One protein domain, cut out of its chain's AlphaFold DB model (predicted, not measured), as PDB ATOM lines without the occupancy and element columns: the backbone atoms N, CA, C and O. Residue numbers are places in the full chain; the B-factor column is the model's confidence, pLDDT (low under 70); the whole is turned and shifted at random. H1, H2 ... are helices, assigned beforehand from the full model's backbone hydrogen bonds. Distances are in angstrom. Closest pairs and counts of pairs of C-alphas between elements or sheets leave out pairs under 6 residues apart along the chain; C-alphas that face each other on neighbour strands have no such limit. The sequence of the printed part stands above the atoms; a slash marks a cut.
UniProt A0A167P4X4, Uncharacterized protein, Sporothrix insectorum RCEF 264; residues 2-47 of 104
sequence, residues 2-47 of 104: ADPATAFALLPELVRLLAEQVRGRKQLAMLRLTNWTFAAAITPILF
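What this domain is: This is residues 2 to 47 of the 104 residues of an uncharacterized protein of Sporothrix insectorum RCEF 264 (UniProt A0A167P4X4). A helical hairpin, H2 and H3, packs through H3 on residues 12 to 20 of the longer, kinked helix H1, whose residues 4 to 10 stick out. The 46 printed residues hold three named helices, in the order H1, H2, H3, and no named strand: all helix. The whole is only just compact, close to loose, with radius of gyration 10.9 A, spanning 34 by 18 by 14 A.

Where its parts are: Find C-alpha 4 at (155.160, 124.270, 139.958); H1 runs 25.5 A to residue 21, kinked 37 degrees near residue 13. H2 is residues 25 to 34, 14.8 A; H3, residues 36 to 47, runs 16.1 A to C-alpha 47 at (163.842, 143.882, 162.345).

How they stand to each other: H1 touches H3 with residues 12 to 20 alone; the closest C-alphas, Arg 16 and Ala 41, are 5.1 A apart. In the hairpin, the closest C-alphas, Arg 32 and Ala 39, are 4.3 A apart. O i to N i+4 pairs within hydrogen-bond range are 11 of 14 in H1, 5 of 6 in H2, 6 of 8 in H3.

The domain as a whole: The printed part has no cut; both links are tight. Residue 2 has pLDDT under 70.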
ATOM      1  N   ALA A   2     149.399 120.411 141.717       65.00
ATOM      2  CA  ALA A   2     149.607 121.858 141.717       65.00
ATOM      3  C   ALA A   2     150.721 122.198 140.718       65.00
ATOM      4  O   ALA A   2     151.766 121.547 140.728       65.00
ATOM      5  N   ASP A   3     150.473 123.173 139.847       84.38
ATOM      6  CA  ASP A   3     151.465 123.698 138.911       84.38
ATOM      7  C   ASP A   3     152.699 124.205 139.688       84.38
ATOM      8  O   ASP A   3     152.528 124.965 140.651       84.38
ATOM      9  N   PRO A   4     153.933 123.802 139.320       74.19
ATOM     10  CA  PRO A   4     155.160 124.270 139.958       74.19
ATOM     11  C   PRO A   4     155.205 125.785 140.157       74.19
ATOM     12  O   PRO A   4     155.609 126.238 141.227       74.19
ATOM     13  N   ALA A   5     154.728 126.579 139.191       77.12
ATOM     14  CA  ALA A   5     154.719 128.037 139.309       77.12
ATOM     15  C   ALA A   5     153.859 128.525 140.490       77.12
ATOM     16  O   ALA A   5     154.263 129.427 141.225       77.12
ATOM     17  N   THR A   6     152.722 127.870 140.734       78.25
ATOM     18  CA  THR A   6     151.855 128.153 141.889       78.25
ATOM     19  C   THR A   6     152.555 127.812 143.205       78.25
ATOM     20  O   THR A   6     152.477 128.574 144.166       78.25
ATOM     21  N   ALA A   7     153.286 126.695 143.254       73.25
ATOM     22  CA  ALA A   7     154.044 126.313 144.442       73.25
ATOM     23  C   ALA A   7     155.166 127.320 144.748       73.25
ATOM     24  O   ALA A   7     155.324 127.729 145.898       73.25
ATOM     25  N   PHE A   8     155.899 127.781 143.726       73.44
ATOM     26  CA  PHE A   8     156.955 128.783 143.896       73.44
ATOM     27  C   PHE A   8     156.415 130.158 144.308       73.44
ATOM     28  O   PHE A   8     157.061 130.845 145.099       73.44
ATOM     29  N   ALA A   9     155.223 130.538 143.842       78.50
ATOM     30  CA  ALA A   9     154.571 131.786 144.237       78.50
ATOM     31  C   ALA A   9     154.179 131.820 145.728       78.50
ATOM     32  O   ALA A   9     154.189 132.886 146.340       78.50
ATOM     33  N   LEU A  10     153.876 130.664 146.328       82.50
ATOM     34  CA  LEU A  10     153.478 130.547 147.738       82.50
ATOM     35  C   LEU A  10     154.664 130.425 148.708       82.50
ATOM     36  O   LEU A  10     154.497 130.617 149.914       82.50
ATOM     37  N   LEU A  11     155.868 130.130 148.207       81.19
ATOM     38  CA  LEU A  11     157.064 129.952 149.039       81.19
ATOM     39  C   LEU A  11     157.385 131.147 149.951       81.19
ATOM     40  O   LEU A  11     157.694 130.896 151.115       81.19
ATOM     41  N   PRO A  12     157.333 132.421 149.507       81.12
ATOM     42  CA  PRO A  12     157.658 133.549 150.381       81.12
ATOM     43  C   PRO A  12     156.733 133.627 151.599       81.12
ATOM     44  O   PRO A  12     157.193 133.864 152.714       81.12
ATOM     45  N   GLU A  13     155.442 133.376 151.387       84.19
ATOM     46  CA  GLU A  13     154.428 133.427 152.437       84.19
ATOM     47  C   GLU A  13     154.567 132.251 153.407       84.19
ATOM     48  O   GLU A  13     154.540 132.437 154.623       84.19
ATOM     49  N   LEU A  14     154.831 131.048 152.891       85.25
ATOM     50  CA  LEU A  14     155.144 129.890 153.727       85.25
ATOM     51  C   LEU A  14     156.381 130.145 154.601       85.25
ATOM     52  O   LEU A  14     156.387 129.827 155.789       85.25
ATOM     53  N   VAL A  15     157.424 130.751 154.032       84.81
ATOM     54  CA  VAL A  15     158.650 131.096 154.764       84.81
ATOM     55  C   VAL A  15     158.375 132.150 155.829       84.81
ATOM     56  O   VAL A  15     158.904 132.024 156.932       84.81
ATOM     57  N   ARG A  16     157.537 133.152 155.538       84.38
ATOM     58  CA  ARG A  16     157.100 134.153 156.521       84.38
ATOM     59  C   ARG A  16     156.406 133.480 157.707       84.38
ATOM     60  O   ARG A  16     156.826 133.687 158.842       84.38
ATOM     61  N   LEU A  17     155.418 132.621 157.442       85.62
ATOM     62  CA  LEU A  17     154.670 131.901 158.478       85.62
ATOM     63  C   LEU A  17     155.577 131.007 159.331       85.62
ATOM     64  O   LEU A  17     155.462 130.998 160.554       85.62
ATOM     65  N   LEU A  18     156.512 130.282 158.710       84.38
ATOM     66  CA  LEU A  18     157.482 129.463 159.439       84.38
ATOM     67  C   LEU A  18     158.432 130.321 160.278       84.38
ATOM     68  O   LEU A  18     158.715 129.979 161.424       84.38
ATOM     69  N   ALA A  19     158.907 131.442 159.736       84.50
ATOM     70  CA  ALA A  19     159.789 132.364 160.440       84.50
ATOM     71  C   ALA A  19     159.111 132.993 161.669       84.50
ATOM     72  O   ALA A  19     159.757 133.141 162.702       84.50
ATOM     73  N   GLU A  20     157.811 133.281 161.616       83.31
ATOM     74  CA  GLU A  20     157.046 133.764 162.777       83.31
ATOM     75  C   GLU A  20     157.001 132.754 163.932       83.31
ATOM     76  O   GLU A  20     156.933 133.149 165.096       83.31
ATOM     77  N   GLN A  21     157.112 131.454 163.639       85.06
ATOM     78  CA  GLN A  21     157.186 130.404 164.662       85.06
ATOM     79  C   GLN A  21     158.591 130.253 165.274       85.06
ATOM     80  O   GLN A  21     158.756 129.623 166.323       85.06
ATOM     81  N   VAL A  22     159.629 130.821 164.651       82.50
ATOM     82  CA  VAL A  22     161.011 130.711 165.134       82.50
ATOM     83  C   VAL A  22     161.252 131.700 166.271       82.50
ATOM     84  O   VAL A  22     161.361 132.908 166.078       82.50
ATOM     85  N   ARG A  23     161.445 131.172 167.482       72.94
ATOM     86  CA  ARG A  23     161.670 131.987 168.690       72.94
ATOM     87  C   ARG A  23     163.074 132.608 168.780       72.94
ATOM     88  O   ARG A  23     163.294 133.526 169.565       72.94
ATOM     89  N   GLY A  24     164.044 132.112 168.007       81.38
ATOM     90  CA  GLY A  24     165.444 132.537 168.081       81.38
ATOM     91  C   GLY A  24     165.868 133.509 166.976       81.38
ATOM     92  O   GLY A  24     165.989 133.116 165.816       81.38
ATOM     93  N   ARG A  25     166.268 134.743 167.333       80.19
ATOM     94  CA  ARG A  25     166.839 135.715 166.366       80.19
ATOM     95  C   ARG A  25     168.055 135.173 165.605       80.19
ATOM     96  O   ARG A  25     168.240 135.510 164.441       80.19
ATOM     97  N   LYS A  26     168.879 134.323 166.237       81.81
ATOM     98  CA  LYS A  26     170.041 133.686 165.586       81.81
ATOM     99  C   LYS A  26     169.612 132.718 164.481       81.81
ATOM    100  O   LYS A  26     170.212 132.720 163.414       81.81
ATOM    101  N   GLN A  27     168.565 131.929 164.718       83.06
ATOM    102  CA  GLN A  27     168.023 130.994 163.730       83.06
ATOM    103  C   GLN A  27     167.407 131.748 162.550       83.06
ATOM    104  O   GLN A  27     167.726 131.445 161.405       83.06
ATOM    105  N   LEU A  28     166.635 132.803 162.826       83.31
ATOM    106  CA  LEU A  28     166.118 133.706 161.795       83.31
ATOM    107  C   LEU A  28     167.239 134.352 160.971       83.31
ATOM    108  O   LEU A  28     167.168 134.389 159.748       83.31
ATOM    109  N   ALA A  29     168.311 134.817 161.618       83.00
ATOM    110  CA  ALA A  29     169.455 135.390 160.915       83.00
ATOM    111  C   ALA A  29     170.165 134.370 160.010       83.00
ATOM    112  O   ALA A  29     170.572 134.736 158.913       83.00
ATOM    113  N   MET A  30     170.287 133.103 160.426       83.25
ATOM    114  CA  MET A  30     170.839 132.051 159.563       83.25
ATOM    115  C   MET A  30     169.930 131.767 158.366       83.25
ATOM    116  O   MET A  30     170.413 131.729 157.240       83.25
ATOM    117  N   LEU A  31     168.618 131.638 158.587       80.25
ATOM    118  CA  LEU A  31     167.641 131.423 157.513       80.25
ATOM    119  C   LEU A  31     167.604 132.592 156.518       80.25
ATOM    120  O   LEU A  31     167.388 132.392 155.330       80.25
ATOM    121  N   ARG A  32     167.865 133.820 156.973       81.06
ATOM    122  CA  ARG A  32     167.995 134.990 156.093       81.06
ATOM    123  C   ARG A  32     169.176 134.862 155.119       81.06
ATOM    124  O   ARG A  32     169.119 135.425 154.033       81.06
ATOM    125  N   LEU A  33     170.250 134.172 155.510       79.75
ATOM    126  CA  LEU A  33     171.478 134.052 154.714       79.75
ATOM    127  C   LEU A  33     171.425 132.932 153.669       79.75
ATOM    128  O   LEU A  33     172.287 132.896 152.797       79.75
ATOM    129  N   THR A  34     170.451 132.021 153.736       79.62
ATOM    130  CA  THR A  34     170.410 130.854 152.841       79.62
ATOM    131  C   THR A  34     169.889 131.177 151.442       79.62
ATOM    132  O   THR A  34     170.312 130.537 150.484       79.62
ATOM    133  N   ASN A  35     168.972 132.143 151.294       81.75
ATOM    134  CA  ASN A  35     168.375 132.508 150.004       81.75
ATOM    135  C   ASN A  35     167.793 133.939 150.032       81.75
ATOM    136  O   ASN A  35     167.283 134.384 151.058       81.75
ATOM    137  N   TRP A  36     167.800 134.648 148.897       79.19
ATOM    138  CA  TRP A  36     167.168 135.966 148.734       79.19
ATOM    139  C   TRP A  36     165.659 135.981 149.011       79.19
ATOM    140  O   TRP A  36     165.177 136.914 149.653       79.19
ATOM    141  N   THR A  37     164.914 134.951 148.607       76.69
ATOM    142  CA  THR A  37     163.475 134.842 148.908       76.69
ATOM    143  C   THR A  37     163.240 134.798 150.417       76.69
ATOM    144  O   THR A  37     162.357 135.471 150.948       76.69
ATOM    145  N   PHE A  38     164.091 134.057 151.129       82.00
ATOM    146  CA  PHE A  38     164.027 133.970 152.585       82.00
ATOM    147  C   PHE A  38     164.471 135.287 153.212       82.00
ATOM    148  O   PHE A  38     163.878 135.736 154.187       82.00
ATOM    149  N   ALA A  39     165.458 135.960 152.617       82.19
ATOM    150  CA  ALA A  39     165.878 137.270 153.071       82.19
ATOM    151  C   ALA A  39     164.727 138.283 153.038       82.19
ATOM    152  O   ALA A  39     164.527 138.987 154.029       82.19
ATOM    153  N   ALA A  40     163.944 138.328 151.958       83.19
ATOM    154  CA  ALA A  40     162.795 139.222 151.840       83.19
ATOM    155  C   ALA A  40     161.698 138.913 152.874       83.19
ATOM    156  O   ALA A  40     161.197 139.836 153.512       83.19
ATOM    157  N   ALA A  41     161.378 137.633 153.095       85.75
ATOM    158  CA  ALA A  41     160.343 137.211 154.044       85.75
ATOM    159  C   ALA A  41     160.757 137.388 155.520       85.75
ATOM    160  O   ALA A  41     159.946 137.762 156.363       85.75
ATOM    161  N   ILE A  42     162.032 137.150 155.844       86.94
ATOM    162  CA  ILE A  42     162.532 137.137 157.228       86.94
ATOM    163  C   ILE A  42     162.950 138.524 157.704       86.94
ATOM    164  O   ILE A  42     162.863 138.817 158.896       86.94
ATOM    165  N   THR A  43     163.427 139.391 156.806       86.38
ATOM    166  CA  THR A  43     163.916 140.727 157.184       86.38
ATOM    167  C   THR A  43     162.863 141.532 157.968       86.38
ATOM    168  O   THR A  43     163.213 142.022 159.041       86.38
ATOM    169  N   PRO A  44     161.585 141.617 157.551       86.31
ATOM    170  CA  PRO A  44     160.559 142.308 158.330       86.31
ATOM    171  C   PRO A  44     160.411 141.767 159.757       86.31
ATOM    172  O   PRO A  44     160.362 142.541 160.704       86.31
ATOM    173  N   ILE A  45     160.434 140.441 159.922       86.81
ATOM    174  CA  ILE A  45     160.285 139.768 161.220       86.81
ATOM    175  C   ILE A  45     161.510 140.033 162.105       86.81
ATOM    176  O   ILE A  45     161.392 140.410 163.270       86.81
ATOM    177  N   LEU A  46     162.714 139.877 161.548       84.25
ATOM    178  CA  LEU A  46     163.969 140.028 162.286       84.25
ATOM    179  C   LEU A  46     164.200 141.467 162.767       84.25
ATOM    180  O   LEU A  46     164.871 141.661 163.783       84.25
ATOM    181  N   PHE A  47     163.687 142.459 162.037       85.94
ATOM    182  CA  PHE A  47     163.842 143.882 162.345       85.94
ATOM    183  C   PHE A  47     162.567 144.537 162.897       85.94
ATOM    184  O   PHE A  47     162.591 145.738 163.138       85.94
TER     185      PHE A  47